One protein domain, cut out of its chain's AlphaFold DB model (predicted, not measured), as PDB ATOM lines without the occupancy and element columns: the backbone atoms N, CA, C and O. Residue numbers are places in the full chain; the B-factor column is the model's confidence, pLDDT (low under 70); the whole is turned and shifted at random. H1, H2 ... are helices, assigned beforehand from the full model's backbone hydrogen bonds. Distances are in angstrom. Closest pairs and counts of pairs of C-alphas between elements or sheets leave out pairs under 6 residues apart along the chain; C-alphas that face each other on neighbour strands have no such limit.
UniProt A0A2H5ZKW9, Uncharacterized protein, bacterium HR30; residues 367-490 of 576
ATOM      1  N   ARG A 367      34.217 -47.476 -18.477       68.38
ATOM      2  CA  ARG A 367      32.776 -47.623 -18.264       68.38
ATOM      3  C   ARG A 367      32.392 -49.055 -17.892       68.38
ATOM      4  O   ARG A 367      31.636 -49.226 -16.945       68.38
ATOM      5  N   ALA A 368      32.935 -50.059 -18.582       70.06
ATOM      6  CA  ALA A 368      32.707 -51.467 -18.244       70.06
ATOM      7  C   ALA A 368      33.218 -51.792 -16.831       70.06
ATOM      8  O   ALA A 368      32.569 -52.512 -16.078       70.06
ATOM      9  N   LEU A 369      34.342 -51.184 -16.438       75.94
ATOM     10  CA  LEU A 369      34.843 -51.257 -15.070       75.94
ATOM     11  C   LEU A 369      33.879 -50.604 -14.069       75.94
ATOM     12  O   LEU A 369      33.551 -51.217 -13.060       75.94
ATOM     13  N   ALA A 370      33.381 -49.397 -14.347       78.31
ATOM     14  CA  ALA A 370      32.403 -48.735 -13.479       78.31
ATOM     15  C   ALA A 370      31.095 -49.540 -13.336       78.31
ATOM     16  O   ALA A 370      30.533 -49.606 -12.245       78.31
ATOM     17  N   GLU A 371      30.628 -50.180 -14.412       78.94
ATOM     18  CA  GLU A 371      29.447 -51.054 -14.395       78.94
ATOM     19  C   GLU A 371      29.687 -52.303 -13.532       78.94
ATOM     20  O   GLU A 371      28.859 -52.613 -12.675       78.94
ATOM     21  N   ALA A 372      30.849 -52.951 -13.677       81.19
ATOM     22  CA  ALA A 372      31.232 -54.113 -12.877       81.19
ATOM     23  C   ALA A 372      31.357 -53.789 -11.376       81.19
ATOM     24  O   ALA A 372      30.916 -54.564 -10.529       81.19
ATOM     25  N   LEU A 373      31.905 -52.619 -11.030       85.25
ATOM     26  CA  LEU A 373      32.011 -52.164  -9.639       85.25
ATOM     27  C   LEU A 373      30.638 -51.851  -9.039       85.25
ATOM     28  O   LEU A 373      30.363 -52.220  -7.898       85.25
ATOM     29  N   ALA A 374      29.758 -51.214  -9.814       85.75
ATOM     30  CA  ALA A 374      28.411 -50.875  -9.374       85.75
ATOM     31  C   ALA A 374      27.507 -52.109  -9.198       85.75
ATOM     32  O   ALA A 374      26.527 -52.027  -8.456       85.75
ATOM     33  N   SER A 375      27.813 -53.227  -9.870       84.69
ATOM     34  CA  SER A 375      27.077 -54.494  -9.738       84.69
ATOM     35  C   SER A 375      27.455 -55.337  -8.519       84.69
ATOM     36  O   SER A 375      26.797 -56.342  -8.275       84.69
ATOM     37  N   ILE A 376      28.480 -54.950  -7.750       84.06
ATOM     38  CA  ILE A 376      28.870 -55.680  -6.535       84.06
ATOM     39  C   ILE A 376      27.748 -55.554  -5.496       84.06
ATOM     40  O   ILE A 376      27.330 -54.448  -5.143       84.06
ATOM     41  N   GLU A 377      27.258 -56.702  -5.031       83.19
ATOM     42  CA  GLU A 377      26.131 -56.808  -4.104       83.19
ATOM     43  C   GLU A 377      26.445 -56.208  -2.728       83.19
ATOM     44  O   GLU A 377      27.539 -56.365  -2.183       83.19
ATOM     45  N   SER A 378      25.454 -55.532  -2.149       84.06
ATOM     46  CA  SER A 378      25.528 -54.934  -0.814       84.06
ATOM     47  C   SER A 378      25.850 -55.959   0.279       84.06
ATOM     48  O   SER A 378      25.574 -57.151   0.153       84.06
ATOM     49  N   GLY A 379      26.375 -55.485   1.409       85.00
ATOM     50  CA  GLY A 379      26.725 -56.335   2.547       85.00
ATOM     51  C   GLY A 379      28.142 -56.900   2.431       85.00
ATOM     52  O   GLY A 379      29.087 -56.157   2.157       85.00
ATOM     53  N   LYS A 380      28.303 -58.207   2.670       82.19
ATOM     54  CA  LYS A 380      29.617 -58.873   2.703       82.19
ATOM     55  C   LYS A 380      30.423 -58.731   1.393       82.19
ATOM     56  O   LYS A 380      31.614 -58.447   1.496       82.19
ATOM     57  N   PRO A 381      29.828 -58.840   0.185       83.81
ATOM     58  CA  PRO A 381      30.590 -58.766  -1.066       83.81
ATOM     59  C   PRO A 381      31.232 -57.397  -1.323       83.81
ATOM     60  O   PRO A 381      32.381 -57.338  -1.762       83.81
ATOM     61  N   VAL A 382      30.539 -56.292  -1.009       88.19
ATOM     62  CA  VAL A 382      31.139 -54.946  -1.054       88.19
ATOM     63  C   VAL A 382      32.287 -54.824  -0.057       88.19
ATOM     64  O   VAL A 382      33.341 -54.333  -0.445       88.19
ATOM     65  N   ALA A 383      32.121 -55.279   1.189       85.25
ATOM     66  CA  ALA A 383      33.188 -55.206   2.191       85.25
ATOM     67  C   ALA A 383      34.448 -55.957   1.724       85.25
ATOM     68  O   ALA A 383      35.515 -55.361   1.637       85.25
ATOM     69  N   GLU A 384      34.294 -57.204   1.273       85.50
ATOM     70  CA  GLU A 384      35.404 -58.005   0.743       85.50
ATOM     71  C   GLU A 384      36.044 -57.375  -0.508       85.50
ATOM     72  O   GLU A 384      37.250 -57.483  -0.723       85.50
ATOM     73  N   ALA A 385      35.258 -56.710  -1.362       86.19
ATOM     74  CA  ALA A 385      35.778 -56.000  -2.530       86.19
ATOM     75  C   ALA A 385      36.576 -54.746  -2.156       86.19
ATOM     76  O   ALA A 385      37.605 -54.471  -2.776       86.19
ATOM     77  N   VAL A 386      36.124 -54.000  -1.146       90.38
ATOM     78  CA  VAL A 386      36.871 -52.865  -0.596       90.38
ATOM     79  C   VAL A 386      38.170 -53.347   0.043       90.38
ATOM     80  O   VAL A 386      39.218 -52.772  -0.254       90.38
ATOM     81  N   ASP A 387      38.126 -54.426   0.825       86.81
ATOM     82  CA  ASP A 387      39.304 -55.011   1.471       86.81
ATOM     83  C   ASP A 387      40.366 -55.390   0.436       86.81
ATOM     84  O   ASP A 387      41.516 -54.978   0.559       86.81
ATOM     85  N   ARG A 388      39.979 -56.038  -0.671       86.12
ATOM     86  CA  ARG A 388      40.914 -56.346  -1.768       86.12
ATOM     87  C   ARG A 388      41.571 -55.102  -2.371       86.12
ATOM     88  O   ARG A 388      42.755 -55.137  -2.700       86.12
ATOM     89  N   VAL A 389      40.838 -53.998  -2.534       89.44
ATOM     90  CA  VAL A 389      41.402 -52.732  -3.048       89.44
ATOM     91  C   VAL A 389      42.362 -52.097  -2.046       89.44
ATOM     92  O   VAL A 389      43.420 -51.602  -2.438       89.44
ATOM     93  N   VAL A 390      42.004 -52.121  -0.764       89.12
ATOM     94  CA  VAL A 390      42.826 -51.604   0.336       89.12
ATOM     95  C   VAL A 390      44.098 -52.436   0.504       89.12
ATOM     96  O   VAL A 390      45.176 -51.881   0.690       89.12
ATOM     97  N   GLU A 391      44.018 -53.756   0.381       85.31
ATOM     98  CA  GLU A 391      45.178 -54.646   0.434       85.31
ATOM     99  C   GLU A 391      46.059 -54.525  -0.814       85.31
ATOM    100  O   GLU A 391      47.285 -54.535  -0.706       85.31
ATOM    101  N   GLY A 392      45.445 -54.367  -1.991       80.19
ATOM    102  CA  GLY A 392      46.139 -54.324  -3.276       80.19
ATOM    103  C   GLY A 392      46.796 -52.984  -3.620       80.19
ATOM    104  O   GLY A 392      47.711 -52.953  -4.443       80.19
ATOM    105  N   CYS A 393      46.378 -51.865  -3.016       87.38
ATOM    106  CA  CYS A 393      46.909 -50.537  -3.337       87.38
ATOM    107  C   CYS A 393      47.436 -49.785  -2.109       87.38
ATOM    108  O   CYS A 393      46.663 -49.280  -1.297       87.38
ATOM    109  N   ALA A 394      48.758 -49.584  -2.047       87.50
ATOM    110  CA  ALA A 394      49.425 -48.861  -0.960       87.50
ATOM    111  C   ALA A 394      48.912 -47.421  -0.758       87.50
ATOM    112  O   ALA A 394      48.804 -46.963   0.378       87.50
ATOM    113  N   VAL A 395      48.566 -46.713  -1.844       91.62
ATOM    114  CA  VAL A 395      48.031 -45.342  -1.763       91.62
ATOM    115  C   VAL A 395      46.642 -45.354  -1.129       91.62
ATOM    116  O   VAL A 395      46.415 -44.655  -0.149       91.62
ATOM    117  N   ILE A 396      45.720 -46.175  -1.645       93.62
ATOM    118  CA  ILE A 396      44.353 -46.254  -1.108       93.62
ATOM    119  C   ILE A 396      44.363 -46.757   0.338       93.62
ATOM    120  O   ILE A 396      43.636 -46.209   1.161       93.62
ATOM    121  N   LYS A 397      45.235 -47.718   0.666       92.38
ATOM    122  CA  LYS A 397      45.436 -48.211   2.032       92.38
ATOM    123  C   LYS A 397      45.733 -47.091   3.020       92.38
ATOM    124  O   LYS A 397      45.081 -46.995   4.054       92.38
ATOM    125  N   GLU A 398      46.687 -46.229   2.681       92.38
ATOM    126  CA  GLU A 398      47.086 -45.134   3.559       92.38
ATOM    127  C   GLU A 398      45.995 -44.063   3.672       92.38
ATOM    128  O   GLU A 398      45.718 -43.580   4.766       92.38
ATOM    129  N   LEU A 399      45.309 -43.736   2.571       92.31
ATOM    130  CA  LEU A 399      44.200 -42.778   2.608       92.31
ATOM    131  C   LEU A 399      43.028 -43.281   3.467       92.31
ATOM    132  O   LEU A 399      42.423 -42.494   4.194       92.31
ATOM    133  N   VAL A 400      42.718 -44.581   3.411       92.38
ATOM    134  CA  VAL A 400      41.708 -45.206   4.280       92.38
ATOM    135  C   VAL A 400      42.158 -45.192   5.736       92.38
ATOM    136  O   VAL A 400      41.338 -44.885   6.599       92.38
ATOM    137  N   ARG A 401      43.435 -45.478   6.021       92.75
ATOM    138  CA  ARG A 401      44.002 -45.426   7.376       92.75
ATOM    139  C   ARG A 401      43.833 -44.035   7.993       92.75
ATOM    140  O   ARG A 401      43.219 -43.923   9.049       92.75
ATOM    141  N   LEU A 402      44.265 -42.988   7.284       88.25
ATOM    142  CA  LEU A 402      44.126 -41.591   7.722       88.25
ATOM    143  C   LEU A 402      42.659 -41.217   7.987       88.25
ATOM    144  O   LEU A 402      42.331 -40.690   9.045       88.25
ATOM    145  N   ALA A 403      41.759 -41.550   7.056       87.44
ATOM    146  CA  ALA A 403      40.329 -41.276   7.209       87.44
ATOM    147  C   ALA A 403      39.676 -42.077   8.354       87.44
ATOM    148  O   ALA A 403      38.732 -41.601   8.985       87.44
ATOM    149  N   SER A 404      40.169 -43.285   8.633       85.19
ATOM    150  CA  SER A 404      39.654 -44.145   9.704       85.19
ATOM    151  C   SER A 404      40.121 -43.686  11.081       85.19
ATOM    152  O   SER A 404      39.336 -43.727  12.026       85.19
ATOM    153  N   GLU A 405      41.367 -43.231  11.201       86.75
ATOM    154  CA  GLU A 405      41.956 -42.738  12.452       86.75
ATOM    155  C   GLU A 405      41.505 -41.311  12.811       86.75
ATOM    156  O   GLU A 405      41.753 -40.853  13.922       86.75
ATOM    157  N   GLY A 406      40.778 -40.634  11.915       74.44
ATOM    158  CA  GLY A 406      40.282 -39.274  12.143       74.44
ATOM    159  C   GLY A 406      41.353 -38.198  11.953       74.44
ATOM    160  O   GLY A 406      41.162 -37.063  12.384       74.44
ATOM    161  N   GLU A 407      42.460 -38.548  11.298       80.69
ATOM    162  CA  GLU A 407      43.513 -37.608  10.927       80.69
ATOM    163  C   GLU A 407      43.007 -36.605   9.872       80.69
ATOM    164  O   GLU A 407      42.073 -36.906   9.118       80.69
ATOM    165  N   PRO A 408      43.615 -35.410   9.752       79.62
ATOM    166  CA  PRO A 408      43.239 -34.436   8.734       79.62
ATOM    167  C   PRO A 408      43.424 -34.993   7.314       79.62
ATOM    168  O   PRO A 408      44.541 -35.127   6.810       79.62
ATOM    169  N   VAL A 409      42.315 -35.286   6.629       85.19
ATOM    170  CA  VAL A 409      42.328 -35.766   5.241       85.19
ATOM    171  C   VAL A 409      42.104 -34.599   4.285       85.19
ATOM    172  O   VAL A 409      41.106 -33.885   4.371       85.19
ATOM    173  N   SER A 410      43.014 -34.411   3.329       87.31
ATOM    174  CA  SER A 410      42.867 -33.362   2.316       87.31
ATOM    175  C   SER A 410      41.662 -33.609   1.398       87.31
ATOM    176  O   SER A 410      41.277 -34.749   1.124       87.31
ATOM    177  N   THR A 411      41.107 -32.539   0.823       83.69
ATOM    178  CA  THR A 411      40.027 -32.630  -0.178       83.69
ATOM    179  C   THR A 411      40.415 -33.524  -1.362       83.69
ATOM    180  O   THR A 411      39.586 -34.269  -1.888       83.69
ATOM    181  N   THR A 412      41.689 -33.498  -1.761       85.06
ATOM    182  CA  THR A 412      42.242 -34.363  -2.813       85.06
ATOM    183  C   THR A 412      42.195 -35.836  -2.411       85.06
ATOM    184  O   THR A 412      41.740 -36.665  -3.197       85.06
ATOM    185  N   ALA A 413      42.594 -36.169  -1.181       86.44
ATOM    186  CA  ALA A 413      42.543 -37.534  -0.658       86.44
ATOM    187  C   ALA A 413      41.103 -38.059  -0.549       86.44
ATOM    188  O   ALA A 413      40.814 -39.161  -1.017       86.44
ATOM    189  N   LEU A 414      40.172 -37.238  -0.054       86.31
ATOM    190  CA  LEU A 414      38.745 -37.575  -0.006       86.31
ATOM    191  C   LEU A 414      38.170 -37.849  -1.398       86.31
ATOM    192  O   LEU A 414      37.446 -38.825  -1.601       86.31
ATOM    193  N   ARG A 415      38.536 -37.032  -2.391       87.94
ATOM    194  CA  ARG A 415      38.129 -37.248  -3.782       87.94
ATOM    195  C   ARG A 415      38.695 -38.553  -4.344       87.94
ATOM    196  O   ARG A 415      37.987 -39.259  -5.055       87.94
ATOM    197  N   CYS A 416      39.933 -38.905  -4.010       90.38
ATOM    198  CA  CYS A 416      40.539 -40.167  -4.439       90.38
ATOM    199  C   CYS A 416      39.825 -41.387  -3.837       90.38
ATOM    200  O   CYS A 416      39.607 -42.367  -4.547       90.38
ATOM    201  N   LEU A 417      39.400 -41.309  -2.571       90.12
ATOM    202  CA  LEU A 417      38.594 -42.346  -1.918       90.12
ATOM    203  C   LEU A 417      37.205 -42.479  -2.562       90.12
ATOM    204  O   LEU A 417      36.768 -43.588  -2.870       90.12
ATOM    205  N   LEU A 418      36.544 -41.354  -2.846       89.19
ATOM    206  CA  LEU A 418      35.233 -41.307  -3.504       89.19
ATOM    207  C   LEU A 418      35.252 -41.906  -4.919       89.19
ATOM    208  O   LEU A 418      34.363 -42.671  -5.277       89.19
ATOM    209  N   TYR A 419      36.282 -41.597  -5.708       90.44
ATOM    210  CA  TYR A 419      36.467 -42.117  -7.068       90.44
ATOM    211  C   TYR A 419      37.227 -43.457  -7.118       90.44
ATOM    212  O   TYR A 419      37.612 -43.903  -8.199       90.44
ATOM    213  N   SER A 420      37.444 -44.097  -5.966       90.88
ATOM    214  CA  SER A 420      37.941 -45.475  -5.871       90.88
ATOM    215  C   SER A 420      36.905 -46.340  -5.157       90.88
ATOM    216  O   SER A 420      36.062 -46.965  -5.792       90.88
ATOM    217  N   ILE A 421      36.911 -46.308  -3.824       91.38
ATOM    218  CA  ILE A 421      36.050 -47.120  -2.963       91.38
ATOM    219  C   ILE A 421      34.585 -46.703  -3.106       91.38
ATOM    220  O   ILE A 421      33.705 -47.556  -3.100       91.38
ATOM    221  N   GLY A 422      34.308 -45.410  -3.309       89.25
ATOM    222  CA  GLY A 422      32.939 -44.903  -3.470       89.25
ATOM    223  C   GLY A 422      32.187 -45.414  -4.705       89.25
ATOM    224  O   GLY A 422      30.973 -45.235  -4.778       89.25
ATOM    225  N   LEU A 423      32.884 -46.065  -5.644       89.38
ATOM    226  CA  LEU A 423      32.304 -46.698  -6.835       89.38
ATOM    227  C   LEU A 423      31.963 -48.182  -6.628       89.38
ATOM    228  O   LEU A 423      31.289 -48.771  -7.469       89.38
ATOM    229  N   ILE A 424      32.454 -48.790  -5.545       89.94
ATOM    230  CA  ILE A 424      32.295 -50.217  -5.244       89.94
ATOM    231  C   ILE A 424      30.932 -50.415  -4.591       89.94
ATOM    232  O   ILE A 424      30.753 -50.047  -3.431       89.94
ATOM    233  N   GLY A 425      29.998 -51.002  -5.336       88.06
ATOM    234  CA  GLY A 425      28.618 -51.221  -4.917       88.06
ATOM    235  C   GLY A 425      27.792 -49.938  -4.799       88.06
ATOM    236  O   GLY A 425      28.286 -48.846  -4.508       88.06
ATOM    237  N   ARG A 426      26.479 -50.062  -5.011       82.94
ATOM    238  CA  ARG A 426      25.538 -48.940  -4.819       82.94
ATOM    239  C   ARG A 426      25.312 -48.605  -3.348       82.94
ATOM    240  O   ARG A 426      25.042 -47.452  -3.021       82.94
ATOM    241  N   GLU A 427      25.461 -49.597  -2.480       85.25
ATOM    242  CA  GLU A 427      25.365 -49.467  -1.030       85.25
ATOM    243  C   GLU A 427      26.684 -49.931  -0.421       85.25
ATOM    244  O   GLU A 427      26.984 -51.122  -0.360       85.25
ATOM    245  N   ASN A 428      27.497 -48.958  -0.015       89.62
ATOM    246  CA  ASN A 428      28.828 -49.190   0.519       89.62
ATOM    247  C   ASN A 428      28.951 -48.528   1.895       89.62
ATOM    248  O   ASN A 428      29.203 -47.320   1.967       89.62
ATOM    249  N   PRO A 429      28.774 -49.294   2.986       84.94
ATOM    250  CA  PRO A 429      28.848 -48.743   4.333       84.94
ATOM    251  C   PRO A 429      30.270 -48.293   4.697       84.94
ATOM    252  O   PRO A 429      30.420 -47.408   5.535       84.94
ATOM    253  N   VAL A 430      31.311 -48.837   4.054       87.56
ATOM    254  CA  VAL A 430      32.709 -48.491   4.348       87.56
ATOM    255  C   VAL A 430      32.993 -47.042   3.962       87.56
ATOM    256  O   VAL A 430      33.422 -46.255   4.802       87.56
ATOM    257  N   ILE A 431      32.683 -46.634   2.724       90.94
ATOM    258  CA  ILE A 431      32.888 -45.235   2.308       90.94
ATOM    259  C   ILE A 431      31.986 -44.271   3.086       90.94
ATOM    260  O   ILE A 431      32.402 -43.161   3.405       90.94
ATOM    261  N   GLU A 432      30.768 -44.686   3.442       89.06
ATOM    262  CA  GLU A 432      29.852 -43.859   4.232       89.06
ATOM    263  C   GLU A 432      30.374 -43.603   5.649       89.06
ATOM    264  O   GLU A 432      30.245 -42.482   6.149       89.06
ATOM    265  N   GLN A 433      30.999 -44.605   6.272       87.94
ATOM    266  CA  GLN A 433      31.663 -44.462   7.568       87.94
ATOM    267  C   GLN A 433      32.899 -43.563   7.477       87.94
ATOM    268  O   GLN A 433      33.077 -42.702   8.339       87.94
ATOM    269  N   LEU A 434      33.717 -43.706   6.428       86.69
ATOM    270  CA  LEU A 434      34.884 -42.843   6.214       86.69
ATOM    271  C   LEU A 434      34.470 -41.372   6.056       86.69
ATOM    272  O   LEU A 434      35.013 -40.512   6.741       86.69
ATOM    273  N   LEU A 435      33.461 -41.079   5.226       86.12
ATOM    274  CA  LEU A 435      32.967 -39.707   5.047       86.12
ATOM    275  C   LEU A 435      32.366 -39.130   6.332       86.12
ATOM    276  O   LEU A 435      32.534 -37.942   6.600       86.12
ATOM    277  N   ALA A 436      31.676 -39.955   7.127       85.75
ATOM    278  CA  ALA A 436      31.129 -39.528   8.411       85.75
ATOM    279  C   ALA A 436      32.238 -39.143   9.401       85.75
ATOM    280  O   ALA A 436      32.131 -38.107  10.053       85.75
ATOM    281  N   ARG A 437      33.323 -39.928   9.473       83.88
ATOM    282  CA  ARG A 437      34.480 -39.646  10.341       83.88
ATOM    283  C   ARG A 437      35.241 -38.390   9.929       83.88
ATOM    284  O   ARG A 437      35.715 -37.665  10.793       83.88
ATOM    285  N   THR A 438      35.310 -38.095   8.632       82.06
ATOM    286  CA  THR A 438      35.988 -36.894   8.122       82.06
ATOM    287  C   THR A 438      35.076 -35.663   8.028       82.06
ATOM    288  O   THR A 438      35.509 -34.629   7.529       82.06
ATOM    289  N   GLY A 439      33.804 -35.756   8.440       78.38
ATOM    290  CA  GLY A 439      32.839 -34.650   8.355       78.38
ATOM    291  C   GLY A 439      32.443 -34.253   6.925       78.38
ATOM    292  O   GLY A 439      31.985 -33.135   6.686       78.38
ATOM    293  N   THR A 440      32.616 -35.149   5.952       77.88
ATOM    294  CA  THR A 440      32.404 -34.861   4.529       77.88
ATOM    295  C   THR A 440      30.948 -35.083   4.125       77.88
ATOM    296  O   THR A 440      30.333 -36.104   4.435       77.88
ATOM    297  N   SER A 441      30.385 -34.135   3.371       76.44
ATOM    298  CA  SER A 441      29.008 -34.216   2.872       76.44
ATOM    299  C   SER A 441      28.779 -35.422   1.951       76.44
ATOM    300  O   SER A 441      29.541 -35.663   1.014       76.44
ATOM    301  N   ARG A 442      27.656 -36.124   2.151       79.62
ATOM    302  CA  ARG A 442      27.233 -37.272   1.325       79.62
ATOM    303  C   ARG A 442      26.796 -36.895  -0.095       79.62
ATOM    304  O   ARG A 442      26.706 -37.773  -0.949       79.62
ATOM    305  N   LYS A 443      26.588 -35.603  -0.381       78.94
ATOM    306  CA  LYS A 443      26.107 -35.109  -1.687       78.94
ATOM    307  C   LYS A 443      26.966 -35.588  -2.860       78.94
ATOM    308  O   LYS A 443      26.439 -35.937  -3.913       78.94
ATOM    309  N   GLU A 444      28.284 -35.617  -2.678       73.56
ATOM    310  CA  GLU A 444      29.213 -36.033  -3.732       73.56
ATOM    311  C   GLU A 444      29.192 -37.553  -3.953       73.56
ATOM    312  O   GLU A 444      29.232 -38.009  -5.093       73.56
ATOM    313  N   LEU A 445      29.035 -38.345  -2.886       80.31
ATOM    314  CA  LEU A 445      28.867 -39.798  -2.977       80.31
ATOM    315  C   LEU A 445      27.559 -40.164  -3.692       80.31
ATOM    316  O   LEU A 445      27.553 -41.019  -4.573       80.31
ATOM    317  N   GLU A 446      26.461 -39.477  -3.374       80.62
ATOM    318  CA  GLU A 446      25.177 -39.647  -4.065       80.62
ATOM    319  C   GLU A 446      25.276 -39.281  -5.550       80.62
ATOM    320  O   GLU A 446      24.744 -39.993  -6.405       80.62
ATOM    321  N   ARG A 447      25.997 -38.201  -5.879       75.31
ATOM    322  CA  ARG A 447      26.262 -37.800  -7.267       75.31
ATOM    323  C   ARG A 447      27.049 -38.872  -8.018       75.31
ATOM    324  O   ARG A 447      26.726 -39.166  -9.168       75.31
ATOM    325  N   ILE A 448      28.063 -39.446  -7.376       70.88
ATOM    326  CA  ILE A 448      28.894 -40.504  -7.950       70.88
ATOM    327  C   ILE A 448      28.069 -41.777  -8.178       70.88
ATOM    328  O   ILE A 448      28.120 -42.319  -9.275       70.88
ATOM    329  N   ARG A 449      27.236 -42.192  -7.214       69.56
ATOM    330  CA  ARG A 449      26.376 -43.389  -7.315       69.56
ATOM    331  C   ARG A 449      25.265 -43.284  -8.364       69.56
ATOM    332  O   ARG A 449      24.817 -44.304  -8.882       69.56
ATOM    333  N   ARG A 450      24.803 -42.071  -8.690       68.81
ATOM    334  CA  ARG A 450      23.808 -41.840  -9.757       68.81
ATOM    335  C   ARG A 450      24.390 -41.983 -11.169       68.81
ATOM    336  O   ARG A 450      23.620 -42.074 -12.119       68.81
ATOM    337  N   GLY A 451      25.718 -41.997 -11.323       63.41
ATOM    338  CA  GLY A 451      26.391 -42.094 -12.619       63.41
ATOM    339  C   GLY A 451      27.394 -43.245 -12.708       63.41
ATOM    340  O   GLY A 451      27.775 -43.846 -11.715       63.41
ATOM    341  N   LEU A 452      27.870 -43.527 -13.923       64.88
ATOM    342  CA  LEU A 452      28.984 -44.450 -14.178       64.88
ATOM    343  C   LEU A 452      30.279 -43.646 -14.307       64.88
ATOM    344  O   LEU A 452      30.819 -43.471 -15.398       64.88
ATOM    345  N   GLN A 453      30.704 -43.047 -13.195       75.62
ATOM    346  CA  GLN A 453      31.916 -42.234 -13.173       75.62
ATOM    347  C   GLN A 453      33.148 -43.119 -13.378       75.62
ATOM    348  O   GLN A 453      33.263 -44.182 -12.772       75.62
ATOM    349  N   SER A 454      34.088 -42.654 -14.202       78.06
ATOM    350  CA  SER A 454      35.365 -43.344 -14.372       78.06
ATOM    351  C   SER A 454      36.123 -43.368 -13.038       78.06
ATOM    352  O   SER A 454      36.286 -42.302 -12.429       78.06
ATOM    353  N   PRO A 455      36.618 -44.537 -12.592       84.00
ATOM    354  CA  PRO A 455      37.465 -44.628 -11.407       84.00
ATOM    355  C   PRO A 455      38.701 -43.758 -11.535       84.00
ATOM    356  O   PRO A 455      39.117 -43.480 -12.650       84.00
ATOM    357  N   ILE A 456      39.333 -43.335 -10.447       85.00
ATOM    358  CA  ILE A 456      40.601 -42.601 -10.543       85.00
ATOM    359  C   ILE A 456      41.728 -43.519 -11.046       85.00
ATOM    360  O   ILE A 456      41.883 -44.650 -10.589       85.00
ATOM    361  N   GLY A 457      42.515 -43.042 -12.010       85.31
ATOM    362  CA  GLY A 457      43.633 -43.803 -12.571       85.31
ATOM    363  C   GLY A 457      44.907 -43.714 -11.722       85.31
ATOM    364  O   GLY A 457      45.146 -42.702 -11.058       85.31
ATOM    365  N   CYS A 458      45.767 -44.735 -11.801       84.75
ATOM    366  CA  CYS A 458      47.040 -44.805 -11.075       84.75
ATOM    367  C   CYS A 458      47.955 -43.610 -11.382       84.75
ATOM    368  O   CYS A 458      48.554 -43.063 -10.464       84.75
ATOM    369  N   LYS A 459      47.996 -43.134 -12.636       81.94
ATOM    370  CA  LYS A 459      48.783 -41.948 -13.022       81.94
ATOM    371  C   LYS A 459      48.429 -40.717 -12.176       81.94
ATOM    372  O   LYS A 459      49.316 -40.092 -11.611       81.94
ATOM    373  N   ARG A 460      47.132 -40.423 -12.018       82.81
ATOM    374  CA  ARG A 460      46.666 -39.297 -11.189       82.81
ATOM    375  C   ARG A 460      46.947 -39.511  -9.704       82.81
ATOM    376  O   ARG A 460      47.296 -38.564  -9.012       82.81
ATOM    377  N   LEU A 461      46.816 -40.742  -9.204       85.31
ATOM    378  CA  LEU A 461      47.184 -41.057  -7.819       85.31
ATOM    379  C   LEU A 461      48.680 -40.833  -7.565       85.31
ATOM    380  O   LEU A 461      49.036 -40.317  -6.512       85.31
ATOM    381  N   HIS A 462      49.540 -41.177  -8.524       86.75
ATOM    382  CA  HIS A 462      50.981 -40.954  -8.421       86.75
ATOM    383  C   HIS A 462      51.344 -39.464  -8.482       86.75
ATOM    384  O   HIS A 462      52.217 -39.031  -7.738       86.75
ATOM    385  N   GLU A 463      50.647 -38.681  -9.313       86.44
ATOM    386  CA  GLU A 463      50.792 -37.218  -9.365       86.44
ATOM    387  C   GLU A 463      50.401 -36.555  -8.034       86.44
ATOM    388  O   GLU A 463      51.082 -35.640  -7.580       86.44
ATOM    389  N   TYR A 464      49.326 -37.018  -7.384       88.25
ATOM    390  CA  TYR A 464      48.866 -36.444  -6.114       88.25
ATOM    391  C   TYR A 464      49.631 -36.942  -4.883       88.25
ATOM    392  O   TYR A 464      49.746 -36.201  -3.909       88.25
ATOM    393  N   PHE A 465      50.136 -38.177  -4.905       89.62
ATOM    394  CA  PHE A 465      50.786 -38.817  -3.756       89.62
ATOM    395  C   PHE A 465      52.096 -39.514  -4.158       89.62
ATOM    396  O   PHE A 465      52.200 -40.742  -4.050       89.62
ATOM    397  N   PRO A 466      53.119 -38.764  -4.605       84.75
ATOM    398  CA  PRO A 466      54.354 -39.338  -5.135       84.75
ATOM    399  C   PRO A 466      55.102 -40.200  -4.109       84.75
ATOM    400  O   PRO A 466      55.627 -41.253  -4.463       84.75
ATOM    401  N   ASP A 467      55.108 -39.821  -2.829       86.38
ATOM    402  CA  ASP A 467      55.812 -40.574  -1.781       86.38
ATOM    403  C   ASP A 467      55.134 -41.908  -1.445       86.38
ATOM    404  O   ASP A 467      55.809 -42.914  -1.214       86.38
ATOM    405  N   LEU A 468      53.798 -41.952  -1.483       85.38
ATOM    406  CA  LEU A 468      53.039 -43.194  -1.327       85.38
ATOM    407  C   LEU A 468      53.148 -44.070  -2.580       85.38
ATOM    408  O   LEU A 468      53.249 -45.291  -2.473       85.38
ATOM    409  N   ALA A 469      53.199 -43.453  -3.763       82.62
ATOM    410  CA  ALA A 469      53.371 -44.150  -5.033       82.62
ATOM    411  C   ALA A 469      54.711 -44.898  -5.130       82.62
ATOM    412  O   ALA A 469      54.766 -45.954  -5.756       82.62
ATOM    413  N   ARG A 470      55.767 -44.439  -4.439       81.06
ATOM    414  CA  ARG A 470      57.044 -45.180  -4.331       81.06
ATOM    415  C   ARG A 470      56.886 -46.567  -3.704       81.06
ATOM    416  O   ARG A 470      57.716 -47.437  -3.943       81.06
ATOM    417  N   ARG A 471      55.832 -46.778  -2.907       79.00
ATOM    418  CA  ARG A 471      55.502 -48.055  -2.253       79.00
ATOM    419  C   ARG A 471      54.546 -48.920  -3.087       79.00
ATOM    420  O   ARG A 471      54.107 -49.963  -2.615       79.00
ATOM    421  N   CYS A 472      54.179 -48.482  -4.294       77.88
ATOM    422  CA  CYS A 472      53.251 -49.198  -5.162       77.88
ATOM    423  C   CYS A 472      53.893 -50.476  -5.719       77.88
ATOM    424  O   CYS A 472      54.985 -50.446  -6.286       77.88
ATOM    425  N   THR A 473      53.186 -51.596  -5.581       66.88
ATOM    426  CA  THR A 473      53.602 -52.920  -6.069       66.88
ATOM    427  C   THR A 473      52.704 -53.442  -7.193       66.88
ATOM    428  O   THR A 473      52.826 -54.603  -7.580       66.88
ATOM    429  N   CYS A 474      51.786 -52.615  -7.705       66.94
ATOM    430  CA  CYS A 474      50.909 -52.986  -8.813       66.94
ATOM    431  C   CYS A 474      51.737 -53.226 -10.090       66.94
ATOM    432  O   CYS A 474      52.657 -52.451 -10.357       66.94
ATOM    433  N   PRO A 475      51.427 -54.261 -10.890       53.25
ATOM    434  CA  PRO A 475      52.116 -54.484 -12.155       53.25
ATOM    435  C   PRO A 475      51.792 -53.379 -13.171       53.25
ATOM    436  O   PRO A 475      50.736 -52.741 -13.097       53.25
ATOM    437  N   GLU A 476      52.697 -53.162 -14.128       50.38
ATOM    438  CA  GLU A 476      52.441 -52.266 -15.257       50.38
ATOM    439  C   GLU A 476      51.292 -52.805 -16.106       50.38
ATOM    440  O   GLU A 476      51.180 -54.002 -16.380       50.38
ATOM    441  N   VAL A 477      50.404 -51.897 -16.488       54.41
ATOM    442  CA  VAL A 477      49.279 -52.213 -17.358       54.41
ATOM    443  C   VAL A 477      49.795 -52.221 -18.800       54.41
ATOM    444  O   VAL A 477      50.594 -51.345 -19.129       54.41
ATOM    445  N   PRO A 478      49.376 -53.169 -19.664       46.94
ATOM    446  CA  PRO A 478      49.739 -53.155 -21.081       46.94
ATOM    447  C   PRO A 478      49.436 -51.786 -21.699       46.94
ATOM    448  O   PRO A 478      48.493 -51.130 -21.255       46.94
ATOM    449  N   GLU A 479      50.172 -51.376 -22.737       38.66
ATOM    450  CA  GLU A 479      50.125 -50.029 -23.351       38.66
ATOM    451  C   GLU A 479      48.712 -49.506 -23.709       38.66
ATOM    452  O   GLU A 479      48.526 -48.303 -23.878       38.66
ATOM    453  N   ALA A 480      47.694 -50.375 -23.762       37.66
ATOM    454  CA  ALA A 480      46.295 -50.050 -24.050       37.66
ATOM    455  C   ALA A 480      45.324 -50.069 -22.839       37.66
ATOM    456  O   ALA A 480      44.118 -49.901 -23.030       37.66
ATOM    457  N   GLY A 481      45.777 -50.305 -21.602       50.72
ATOM    458  CA  GLY A 481      44.881 -50.514 -20.454       50.72
ATOM    459  C   GLY A 481      44.757 -49.333 -19.477       50.72
ATOM    460  O   GLY A 481      45.711 -48.615 -19.181       50.72
ATOM    461  N   TYR A 482      43.562 -49.161 -18.905       67.44
ATOM    462  CA  TYR A 482      43.284 -48.161 -17.869       67.44
ATOM    463  C   TYR A 482      43.736 -48.642 -16.479       67.44
ATOM    464  O   TYR A 482      43.005 -49.354 -15.790       67.44
ATOM    465  N   ALA A 483      44.939 -48.250 -16.050       78.12
ATOM    466  CA  ALA A 483      45.471 -48.599 -14.730       78.12
ATOM    467  C   ALA A 483      44.707 -47.909 -13.594       78.12
ATOM    468  O   ALA A 483      44.700 -46.680 -13.510       78.12
ATOM    469  N   THR A 484      44.102 -48.681 -12.690       84.81
ATOM    470  CA  THR A 484      43.374 -48.145 -11.530       84.81
ATOM    471  C   THR A 484      43.315 -49.157 -10.377       84.81
ATOM    472  O   THR A 484      43.206 -50.359 -10.631       84.81
ATOM    473  N   PRO A 485      43.369 -48.715  -9.104       85.69
ATOM    474  CA  PRO A 485      43.341 -49.617  -7.949       85.69
ATOM    475  C   PRO A 485      42.037 -50.407  -7.809       85.69
ATOM    476  O   PRO A 485      42.033 -51.492  -7.241       85.69
ATOM    477  N   VAL A 486      40.921 -49.917  -8.351       86.81
ATOM    478  CA  VAL A 486      39.633 -50.621  -8.232       86.81
ATOM    479  C   VAL A 486      39.566 -51.910  -9.053       86.81
ATOM    480  O   VAL A 486      38.632 -52.683  -8.884       86.81
ATOM    481  N   LEU A 487      40.572 -52.200  -9.887       83.19
ATOM    482  CA  LEU A 487      40.707 -53.511 -10.527       83.19
ATOM    483  C   LEU A 487      40.797 -54.650  -9.495       83.19
ATOM    484  O   LEU A 487      40.305 -55.744  -9.760       83.19
ATOM    485  N   PHE A 488      41.337 -54.395  -8.296       82.38
ATOM    486  CA  PHE A 488      41.385 -55.390  -7.216       82.38
ATOM    487  C   PHE A 488      39.997 -55.763  -6.662       82.38
ATOM    488  O   PHE A 488      39.827 -56.849  -6.104       82.38
ATOM    489  N   ALA A 489      38.978 -54.919  -6.857       84.94
ATOM    490  CA  ALA A 489      37.625 -55.182  -6.371       84.94
ATOM    491  C   ALA A 489      36.959 -56.384  -7.069       84.94
ATOM    492  O   ALA A 489      36.068 -56.998  -6.488       84.94
ATOM    493  N   LEU A 490      37.390 -56.755  -8.282       81.38
ATOM    494  CA  LEU A 490      36.680 -57.702  -9.159       81.38
ATOM    495  C   LEU A 490      37.109 -59.178  -9.047       81.38
ATOM    496  O   LEU A 490      36.592 -60.006  -9.785       81.38
TER     497      LEU A 490
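Overview. This is residues 367 to 490 of the 576 residues of an uncharacterized protein of bacterium HR30 (UniProt A0A2H5ZKW9). Look for a compact cluster of short helices, mostly crossed: H9 packs slantwise on the longest helix, H2, and at H2's last residues the chain turns a corner into H3, on which H4, H5 and the short H8 pack. H1 packs on H9, H6 is near H4, H7 makes a corner with H8, and the long loop of residues 470 to 484 swings out before returning to H9. The printed part has 124 residues with nine named helices, H1 to H9 in chain order, and no named strand; the class is all helix. The whole is compact, with a radius of gyration of the C-alphas of 13.4 A and spans of 36 by 31 by 23 A.

Arrangement. Start at H2, residues 380 to 392. H9, residues 485 to 490, touches it at a steep tilt of 39 degrees, opposite ways; the closest C-alphas are those of Ala 385 and Ala 489, 4.3 A apart. H1, residues 367 to 374, touches H9 at a steep tilt of 64 degrees, closest at Leu 373 and Ala 489, with C-alphas 7.2 A apart. The hub is H3, residues 394 to 405, which touches H2 only at the corner, where the C-alphas of Val 390 and Lys 397 are 4.6 A apart. With residues 396 to 400 alone H3 touches H4, residues 411 to 418, about perpendicular at 75 degrees; the closest C-alphas, of Leu 399 and Ala 413, are 6.4 A apart. With residues 400 to 404 alone it touches H5, residues 429 to 437, closest at the C-alphas of Ala 403 and Leu 434, 5.8 A. H4 and H5 form a helical hairpin and only just touch, with 3 pairs of C-alphas within 8 A, closest at Leu 418 and Ile 431, 7.4 A. H6, residues 443 to 449, is close to H4 but not clearly touching, with the C-alphas of Leu 418 and Leu 445 6.6 A apart. H8, residues 466 to 469, touches residues 394 to 398 of H3, closest at the C-alphas of Val 395 and Leu 468, 5.5 A; H7, residues 458 to 464, only just touches H8, with 3 pairs within 8 A and only at the corner, closest at the C-alphas of His 462 and Ala 469, 5.2 A. In H1 to H7 every O i to N i+4 pair is within hydrogen-bond range; H8 is too short for such a pair, and H9 has 0 of 2, but 3 of 3 O i to N i+3 pairs.

Along the chain. Find C-alpha 380 at (29.617, -58.873, 2.703); H2 runs 18.1 A from there to C-alpha 392. H3 is 16.5 A long and H5 12.3 A. H1 begins at C-alpha 367, (32.776, -47.623, -18.264), and H9 ends at C-alpha 490, (36.680, -57.702, -9.159).

Size, cuts and confidence. The C-alphas farthest apart, of Gly 439 and Glu 479, are 39.3 A apart. The printed part has no cut, and the link from H8 to H9 is long. Look for pLDDT under 70 at residue 367, residues 449 to 452 and residues 473 to 482.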